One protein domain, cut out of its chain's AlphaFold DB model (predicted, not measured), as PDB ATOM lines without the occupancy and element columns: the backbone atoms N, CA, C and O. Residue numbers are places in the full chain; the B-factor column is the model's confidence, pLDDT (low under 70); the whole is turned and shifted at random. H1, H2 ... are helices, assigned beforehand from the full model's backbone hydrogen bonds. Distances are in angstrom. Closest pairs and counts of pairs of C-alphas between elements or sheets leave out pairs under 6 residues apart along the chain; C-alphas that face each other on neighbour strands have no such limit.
ATOM      1  N   CYS A   3      28.182 -29.339  32.939       51.94
ATOM      2  CA  CYS A   3      27.607 -30.670  32.770       51.94
ATOM      3  C   CYS A   3      26.944 -31.030  34.106       51.94
ATOM      4  O   CYS A   3      27.635 -31.211  35.110       51.94
ATOM      5  N   ARG A   4      25.609 -31.017  34.172       52.69
ATOM      6  CA  ARG A   4      24.911 -31.553  35.344       52.69
ATOM      7  C   ARG A   4      25.162 -33.052  35.298       52.69
ATOM      8  O   ARG A   4      24.664 -33.666  34.373       52.69
ATOM      9  N   GLN A   5      26.001 -33.550  36.211       57.66
ATOM     10  CA  GLN A   5      26.267 -34.963  36.520       57.66
ATOM     11  C   GLN A   5      25.971 -35.947  35.378       57.66
ATOM     12  O   GLN A   5      24.811 -36.225  35.072       57.66
ATOM     13  N   LEU A   6      27.030 -36.509  34.787       70.81
ATOM     14  CA  LEU A   6      26.895 -37.579  33.798       70.81
ATOM     15  C   LEU A   6      25.931 -38.656  34.329       70.81
ATOM     16  O   LEU A   6      26.042 -39.030  35.501       70.81
ATOM     17  N   PRO A   7      24.976 -39.129  33.509       73.94
ATOM     18  CA  PRO A   7      24.058 -40.171  33.941       73.94
ATOM     19  C   PRO A   7      24.849 -41.416  34.356       73.94
ATOM     20  O   PRO A   7      25.892 -41.712  33.776       73.94
ATOM     21  N   SER A   8      24.341 -42.173  35.328       73.06
ATOM     22  CA  SER A   8      24.993 -43.389  35.850       73.06
ATOM     23  C   SER A   8      25.274 -44.457  34.781       73.06
ATOM     24  O   SER A   8      26.110 -45.326  34.989       73.06
ATOM     25  N   GLU A   9      24.594 -44.378  33.636       78.56
ATOM     26  CA  GLU A   9      24.696 -45.281  32.478       78.56
ATOM     27  C   GLU A   9      25.522 -44.674  31.317       78.56
ATOM     28  O   GLU A   9      25.441 -45.121  30.170       78.56
ATOM     29  N   PHE A  10      26.291 -43.610  31.568       77.12
ATOM     30  CA  PHE A  10      27.215 -43.035  30.585       77.12
ATOM     31  C   PHE A  10      28.368 -44.017  30.281       77.12
ATOM     32  O   PHE A  10      28.891 -44.623  31.218       77.12
ATOM     33  N   PRO A  11      28.809 -44.185  29.013       71.62
ATOM     34  CA  PRO A  11      28.489 -43.393  27.817       71.62
ATOM     35  C   PRO A  11      27.325 -43.917  26.962       71.62
ATOM     36  O   PRO A  11      27.083 -43.387  25.881       71.62
ATOM     37  N   VAL A  12      26.584 -44.937  27.404       78.19
ATOM     38  CA  VAL A  12      25.488 -45.524  26.607       78.19
ATOM     39  C   VAL A  12      24.294 -44.571  26.518       78.19
ATOM     40  O   VAL A  12      23.668 -44.447  25.467       78.19
ATOM     41  N   LYS A  13      24.005 -43.850  27.603       79.69
ATOM     42  CA  LYS A  13      22.941 -42.844  27.658       79.69
ATOM     43  C   LYS A  13      23.491 -41.440  27.406       79.69
ATOM     44  O   LYS A  13      24.506 -41.055  27.986       79.69
ATOM     45  N   VAL A  14      22.794 -40.675  26.566       84.62
ATOM     46  CA  VAL A  14      23.186 -39.310  26.185       84.62
ATOM     47  C   VAL A  14      23.280 -38.381  27.409       84.62
ATOM     48  O   VAL A  14      22.367 -38.373  28.243       84.62
ATOM     49  N   PRO A  15      24.360 -37.590  27.553       81.69
ATOM     50  CA  PRO A  15      24.473 -36.605  28.623       81.69
ATOM     51  C   PRO A  15      23.594 -35.375  28.347       81.69
ATOM     52  O   PRO A  15      23.499 -34.900  27.216       81.69
ATOM     53  N   GLN A  16      22.977 -34.813  29.391       80.75
ATOM     54  CA  GLN A  16      22.195 -33.576  29.276       80.75
ATOM     55  C   GLN A  16      23.085 -32.341  29.474       80.75
ATOM     56  O   GLN A  16      23.720 -32.170  30.516       80.75
ATOM     57  N   LEU A  17      23.110 -31.451  28.478       81.12
ATOM     58  CA  LEU A  17      23.922 -30.233  28.487       81.12
ATOM     59  C   LEU A  17      23.043 -28.990  28.658       81.12
ATOM     60  O   LEU A  17      22.086 -28.789  27.911       81.12
ATOM     61  N   GLN A  18      23.406 -28.121  29.608       79.06
ATOM     62  CA  GLN A  18      22.722 -26.848  29.849       79.06
ATOM     63  C   GLN A  18      23.713 -25.678  29.879       79.06
ATOM     64  O   GLN A  18      24.785 -25.731  30.502       79.06
ATOM     65  N   VAL A  19      23.340 -24.583  29.219       74.69
ATOM     66  CA  VAL A  19      24.113 -23.339  29.199       74.69
ATOM     67  C   VAL A  19      23.675 -22.452  30.362       74.69
ATOM     68  O   VAL A  19      22.542 -21.988  30.412       74.69
ATOM     69  N   LYS A  20      24.585 -22.190  31.306       65.38
ATOM     70  CA  LYS A  20      24.394 -21.193  32.370       65.38
ATOM     71  C   LYS A  20      25.145 -19.917  32.006       65.38
ATOM     72  O   LYS A  20      26.363 -19.975  31.838       65.38
ATOM     73  N   MET A  21      24.434 -18.796  31.904       59.22
ATOM     74  CA  MET A  21      25.041 -17.475  31.706       59.22
ATOM     75  C   MET A  21      25.414 -16.850  33.052       59.22
ATOM     76  O   MET A  21      24.662 -16.952  34.024       59.22
ATOM     77  N   ALA A  22      26.593 -16.226  33.123       50.59
ATOM     78  CA  ALA A  22      27.015 -15.471  34.298       50.59
ATOM     79  C   ALA A  22      26.172 -14.189  34.410       50.59
ATOM     80  O   ALA A  22      25.906 -13.529  33.409       50.59
ATOM     81  N   ARG A  23      25.714 -13.878  35.628       44.09
ATOM     82  CA  ARG A  23      24.768 -12.801  35.960       44.09
ATOM     83  C   ARG A  23      25.330 -11.396  35.695       44.09
ATOM     84  O   ARG A  23      25.605 -10.690  36.654       44.09
ATOM     85  N   ILE A  24      25.474 -10.960  34.447       41.25
ATOM     86  CA  ILE A  24      25.563  -9.534  34.094       41.25
ATOM     87  C   ILE A  24      24.869  -9.360  32.732       41.25
ATOM     88  O   ILE A  24      25.336  -9.894  31.735       41.25
ATOM     89  N   ALA A  25      23.738  -8.642  32.729       41.03
ATOM     90  CA  ALA A  25      22.850  -8.345  31.594       41.03
ATOM     91  C   ALA A  25      22.123  -9.556  30.958       41.03
ATOM     92  O   ALA A  25      22.628 -10.277  30.102       41.03
ATOM     93  N   SER A  26      20.871  -9.754  31.373       44.09
ATOM     94  CA  SER A  26      19.924 -10.740  30.850       44.09
ATOM     95  C   SER A  26      19.479 -10.410  29.421       44.09
ATOM     96  O   SER A  26      18.450  -9.769  29.218       44.09
ATOM     97  N   ILE A  27      20.235 -10.885  28.432       53.81
ATOM     98  CA  ILE A  27      19.759 -11.046  27.056       53.81
ATOM     99  C   ILE A  27      19.610 -12.556  26.815       53.81
ATOM    100  O   ILE A  27      20.613 -13.274  26.865       53.81
ATOM    101  N   PRO A  28      18.388 -13.084  26.612       56.06
ATOM    102  CA  PRO A  28      18.210 -14.491  26.283       56.06
ATOM    103  C   PRO A  28      18.811 -14.760  24.899       56.06
ATOM    104  O   PRO A  28      18.324 -14.252  23.889       56.06
ATOM    105  N   VAL A  29      19.883 -15.552  24.848       61.88
ATOM    106  CA  VAL A  29      20.498 -15.979  23.586       61.88
ATOM    107  C   VAL A  29      19.558 -16.975  22.914       61.88
ATOM    108  O   VAL A  29      19.509 -18.145  23.290       61.88
ATOM    109  N   GLN A  30      18.791 -16.503  21.931       66.94
ATOM    110  CA  GLN A  30      17.980 -17.373  21.087       66.94
ATOM    111  C   GLN A  30      18.880 -18.042  20.050       66.94
ATOM    112  O   GLN A  30      19.469 -17.384  19.197       66.94
ATOM    113  N   HIS A  31      18.993 -19.365  20.134       76.31
ATOM    114  CA  HIS A  31      19.768 -20.160  19.195       76.31
ATOM    115  C   HIS A  31      19.036 -21.464  18.891       76.31
ATOM    116  O   HIS A  31      18.478 -22.079  19.792       76.31
ATOM    117  N   ARG A  32      19.092 -21.928  17.636       80.88
ATOM    118  CA  ARG A  32      18.371 -23.129  17.163       80.88
ATOM    119  C   ARG A  32      18.711 -24.419  17.920       80.88
ATOM    120  O   ARG A  32      17.996 -25.407  17.807       80.88
ATOM    121  N   TRP A  33      19.839 -24.439  18.631       86.56
ATOM    122  CA  TRP A  33      20.254 -25.584  19.442       86.56
ATOM    123  C   TRP A  33      19.783 -25.526  20.891       86.56
ATOM    124  O   TRP A  33      19.900 -26.544  21.568       86.56
ATOM    125  N   LEU A  34      19.268 -24.387  21.355       82.75
ATOM    126  CA  LEU A  34      18.824 -24.181  22.728       82.75
ATOM    127  C   LEU A  34      17.297 -24.127  22.807       82.75
ATOM    128  O   LEU A  34      16.647 -23.504  21.970       82.75
ATOM    129  N   ASP A  35      16.735 -24.752  23.837       78.81
ATOM    130  CA  ASP A  35      15.340 -24.539  24.217       78.81
ATOM    131  C   ASP A  35      15.173 -23.256  25.060       78.81
ATOM    132  O   ASP A  35      16.137 -22.565  25.405       78.81
ATOM    133  N   THR A  36      13.930 -22.930  25.419       72.62
ATOM    134  CA  THR A  36      13.595 -21.739  26.219       72.62
ATOM    135  C   THR A  36      14.202 -21.744  27.628       72.62
ATOM    136  O   THR A  36      14.277 -20.689  28.255       72.62
ATOM    137  N   ALA A  37      14.670 -22.897  28.121       69.88
ATOM    138  CA  ALA A  37      15.329 -23.068  29.416       69.88
ATOM    139  C   ALA A  37      16.869 -23.165  29.309       69.88
ATOM    140  O   ALA A  37      17.554 -23.362  30.322       69.88
ATOM    141  N   GLY A  38      17.430 -23.019  28.101       71.81
ATOM    142  CA  GLY A  38      18.868 -23.064  27.836       71.81
ATOM    143  C   GLY A  38      19.468 -24.474  27.799       71.81
ATOM    144  O   GLY A  38      20.691 -24.611  27.930       71.81
ATOM    145  N   ASN A  39      18.648 -25.521  27.644       81.94
ATOM    146  CA  ASN A  39      19.134 -26.882  27.404       81.94
ATOM    147  C   ASN A  39      19.447 -27.083  25.922       81.94
ATOM    148  O   ASN A  39      18.750 -26.564  25.050       81.94
ATOM    149  N   VAL A  40      20.482 -27.870  25.634       82.75
ATOM    150  CA  VAL A  40      20.895 -28.162  24.260       82.75
ATOM    151  C   VAL A  40      20.092 -29.346  23.717       82.75
ATOM    152  O   VAL A  40      20.291 -30.469  24.170       82.75
ATOM    153  N   GLN A  41      19.215 -29.109  22.736       80.50
ATOM    154  CA  GLN A  41      18.391 -30.156  22.097       80.50
ATOM    155  C   GLN A  41      18.538 -30.227  20.567       80.50
ATOM    156  O   GLN A  41      18.105 -31.188  19.941       80.50
ATOM    157  N   GLY A  42      19.133 -29.216  19.927       77.62
ATOM    158  CA  GLY A  42      19.208 -29.155  18.458       77.62
ATOM    159  C   GLY A  42      20.543 -29.588  17.844       77.62
ATOM    160  O   GLY A  42      20.694 -29.477  16.626       77.62
ATOM    161  N   HIS A  43      21.525 -30.028  18.642       83.56
ATOM    162  CA  HIS A  43      22.851 -30.393  18.128       83.56
ATOM    163  C   HIS A  43      22.817 -31.781  17.455       83.56
ATOM    164  O   HIS A  43      22.454 -32.757  18.117       83.56
ATOM    165  N   PRO A  44      23.216 -31.910  16.175       80.75
ATOM    166  CA  PRO A  44      23.036 -33.143  15.400       80.75
ATOM    167  C   PRO A  44      23.731 -34.358  16.031       80.75
ATOM    168  O   PRO A  44      23.105 -35.406  16.178       80.75
ATOM    169  N   ASP A  45      24.964 -34.189  16.512       80.69
ATOM    170  CA  ASP A  45      25.748 -35.294  17.090       80.69
ATOM    171  C   ASP A  45      25.345 -35.644  18.531       80.69
ATOM    172  O   ASP A  45      25.659 -36.729  19.018       80.69
ATOM    173  N   LEU A  46      24.618 -34.750  19.213       82.19
ATOM    174  CA  LEU A  46      24.027 -35.044  20.521       82.19
ATOM    175  C   LEU A  46      22.702 -35.808  20.344       82.19
ATOM    176  O   LEU A  46      22.388 -36.694  21.131       82.19
ATOM    177  N   ASN A  47      21.964 -35.524  19.264       80.81
ATOM    178  CA  ASN A  47      20.724 -36.222  18.909       80.81
ATOM    179  C   ASN A  47      20.966 -37.618  18.308       80.81
ATOM    180  O   ASN A  47      20.069 -38.457  18.335       80.81
ATOM    181  N   GLN A  48      22.170 -37.878  17.793       83.94
ATOM    182  CA  GLN A  48      22.627 -39.189  17.307       83.94
ATOM    183  C   GLN A  48      23.683 -39.808  18.236       83.94
ATOM    184  O   GLN A  48      24.596 -40.497  17.782       83.94
ATOM    185  N   TRP A  49      23.590 -39.529  19.539       82.19
ATOM    186  CA  TRP A  49      24.577 -39.957  20.526       82.19
ATOM    187  C   TRP A  49      24.814 -41.476  20.513       82.19
ATOM    188  O   TRP A  49      23.876 -42.272  20.567       82.19
ATOM    189  N   THR A  50      26.088 -41.872  20.516       83.69
ATOM    190  CA  THR A  50      26.543 -43.252  20.718       83.69
ATOM    191  C   THR A  50      27.626 -43.282  21.793       83.69
ATOM    192  O   THR A  50      28.246 -42.262  22.086       83.69
ATOM    193  N   ALA A  51      27.929 -44.464  22.333       79.81
ATOM    194  CA  ALA A  51      29.015 -44.631  23.303       79.81
ATOM    195  C   ALA A  51      30.408 -44.222  22.770       79.81
ATOM    196  O   ALA A  51      31.329 -44.035  23.561       79.81
ATOM    197  N   HIS A  52      30.557 -44.074  21.448       77.00
ATOM    198  CA  HIS A  52      31.787 -43.645  20.777       77.00
ATOM    199  C   HIS A  52      31.769 -42.164  20.354       77.00
ATOM    200  O   HIS A  52      32.707 -41.701  19.709       77.00
ATOM    201  N   SER A  53      30.712 -41.417  20.686       82.62
ATOM    202  CA  SER A  53      30.596 -39.994  20.367       82.62
ATOM    203  C   SER A  53      31.516 -39.146  21.258       82.62
ATOM    204  O   SER A  53      31.536 -39.292  22.479       82.62
ATOM    205  N   ASP A  54      32.265 -38.221  20.651       83.69
ATOM    206  CA  ASP A  54      33.200 -37.342  21.366       83.69
ATOM    207  C   ASP A  54      32.468 -36.160  22.021       83.69
ATOM    208  O   ASP A  54      32.164 -35.144  21.386       83.69
ATOM    209  N   LEU A  55      32.193 -36.289  23.323       82.88
ATOM    210  CA  LEU A  55      31.547 -35.239  24.111       82.88
ATOM    211  C   LEU A  55      32.377 -33.947  24.172       82.88
ATOM    212  O   LEU A  55      31.801 -32.861  24.227       82.88
ATOM    213  N   GLY A  56      33.709 -34.047  24.163       78.75
ATOM    214  CA  GLY A  56      34.609 -32.898  24.228       78.75
ATOM    215  C   GLY A  56      34.517 -32.041  22.967       78.75
ATOM    216  O   GLY A  56      34.367 -30.818  23.066       78.75
ATOM    217  N   ARG A  57      34.507 -32.682  21.791       90.56
ATOM    218  CA  ARG A  57      34.272 -32.002  20.506       90.56
ATOM    219  C   ARG A  57      32.900 -31.331  20.477       90.56
ATOM    220  O   ARG A  57      32.822 -30.136  20.209       90.56
ATOM    221  N   ILE A  58      31.844 -32.066  20.835       86.00
ATOM    222  CA  ILE A  58      30.458 -31.564  20.811       86.00
ATOM    223  C   ILE A  58      30.293 -30.341  21.725       86.00
ATOM    224  O   ILE A  58      29.737 -29.322  21.320       86.00
ATOM    225  N   VAL A  59      30.811 -30.393  22.956       83.81
ATOM    226  CA  VAL A  59      30.747 -29.250  23.882       83.81
ATOM    227  C   VAL A  59      31.529 -28.050  23.338       83.81
ATOM    228  O   VAL A  59      31.066 -26.914  23.462       83.81
ATOM    229  N   THR A  60      32.682 -28.280  22.707       82.50
ATOM    230  CA  THR A  60      33.510 -27.214  22.119       82.50
ATOM    231  C   THR A  60      32.811 -26.536  20.941       82.50
ATOM    232  O   THR A  60      32.800 -25.306  20.873       82.50
ATOM    233  N   GLU A  61      32.162 -27.304  20.063       85.44
ATOM    234  CA  GLU A  61      31.362 -26.784  18.946       85.44
ATOM    235  C   GLU A  61      30.202 -25.919  19.451       85.44
ATOM    236  O   GLU A  61      30.041 -24.777  19.013       85.44
ATOM    237  N   ILE A  62      29.459 -26.395  20.456       83.94
ATOM    238  CA  ILE A  62      28.340 -25.635  21.030       83.94
ATOM    239  C   ILE A  62      28.822 -24.323  21.670       83.94
ATOM    240  O   ILE A  62      28.199 -23.277  21.487       83.94
ATOM    241  N   VAL A  63      29.923 -24.345  22.429       82.06
ATOM    242  CA  VAL A  63      30.461 -23.134  23.074       82.06
ATOM    243  C   VAL A  63      30.979 -22.131  22.042       82.06
ATOM    244  O   VAL A  63      30.793 -20.926  22.226       82.06
ATOM    245  N   THR A  64      31.617 -22.607  20.974       82.88
ATOM    246  CA  THR A  64      32.180 -21.753  19.919       82.88
ATOM    247  C   THR A  64      31.072 -21.045  19.145       82.88
ATOM    248  O   THR A  64      31.113 -19.821  19.009       82.88
ATOM    249  N   GLU A  65      30.032 -21.782  18.752       83.06
ATOM    250  CA  GLU A  65      28.869 -21.234  18.048       83.06
ATOM    251  C   GLU A  65      28.132 -20.188  18.899       83.06
ATOM    252  O   GLU A  65      27.879 -19.065  18.462       83.06
ATOM    253  N   LEU A  66      27.848 -20.503  20.168       79.62
ATOM    254  CA  LEU A  66      27.122 -19.578  21.044       79.62
ATOM    255  C   LEU A  66      27.922 -18.303  21.356       79.62
ATOM    256  O   LEU A  66      27.325 -17.238  21.515       79.62
ATOM    257  N   ARG A  67      29.259 -18.370  21.409       78.50
ATOM    258  CA  ARG A  67      30.108 -17.172  21.547       78.50
ATOM    259  C   ARG A  67      30.059 -16.286  20.299       78.50
ATOM    260  O   ARG A  67      30.008 -15.066  20.446       78.50
ATOM    261  N   ALA A  68      30.022 -16.872  19.102       75.44
ATOM    262  CA  ALA A  68      29.903 -16.127  17.847       75.44
ATOM    263  C   ALA A  68      28.560 -15.377  17.742       75.44
ATOM    264  O   ALA A  68      28.524 -14.215  17.334       75.44
ATOM    265  N   VAL A  69      27.465 -15.995  18.198       72.94
ATOM    266  CA  VAL A  69      26.127 -15.373  18.230       72.94
ATOM    267  C   VAL A  69      26.076 -14.172  19.181       72.94
ATOM    268  O   VAL A  69      25.515 -13.129  18.833       72.94
ATOM    269  N   VAL A  70      26.703 -14.275  20.357       69.25
ATOM    270  CA  VAL A  70      26.772 -13.170  21.333       69.25
ATOM    271  C   VAL A  70      27.656 -12.021  20.829       69.25
ATOM    272  O   VAL A  70      27.305 -10.855  20.994       69.25
ATOM    273  N   ALA A  71      28.772 -12.320  20.155       64.81
ATOM    274  CA  ALA A  71      29.636 -11.292  19.564       64.81
ATOM    275  C   ALA A  71      28.943 -10.529  18.415       64.81
ATOM    276  O   ALA A  71      29.096  -9.315  18.287       64.81
TER     277      ALA A  71
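What this domain is: This is residues 3 to 71 of the 1168 residues of the protein "GPI inositol-deacylase" of Peronospora effusa (UniProt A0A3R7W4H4). There is little regular structure here: one long helix, H2, runs along the longest axis, and a long unnamed stretch, residues 3 to 43, winds back and forth beside it. A single short turn of helix, H1, sits near the first part of H2. The printed part has 69 residues, with two named helices in the order H1, H2 and no named strand; the class is all helix, though named elements hold only 21 residues. It is elongated, 37 by 20 by 18 A, and only just compact, close to loose, with a radius of gyration of the C-alphas of 12.7 A.

Where its parts are: H2 spans residues 55 to 71, 24.4 A from C-alpha 55 at (31.547, -35.239, 24.111) to C-alpha 71 at (29.636, -11.292, 19.564). H1 is residues 44 to 47, 5.2 A long, with C-alpha 44 at (23.036, -33.143, 15.400).

How they stand to each other: H2 and H1 are close but not clearly touching; their closest C-alphas, of Ile 58 and Asp 45, are 7.1 A apart. In H2 every O i to N i+4 pair is within hydrogen-bond range; H1 is too short for such a pair.

The domain as a whole: The C-alphas farthest apart, of Ala 25 and His 52, are 38.0 A apart. The printed part has no cut, and the link from H1 to H2 is short. Mean pLDDT of the printed part is 74.2; residues 3 to 5, 20 to 30, 37 and 70 to 71 are under 70.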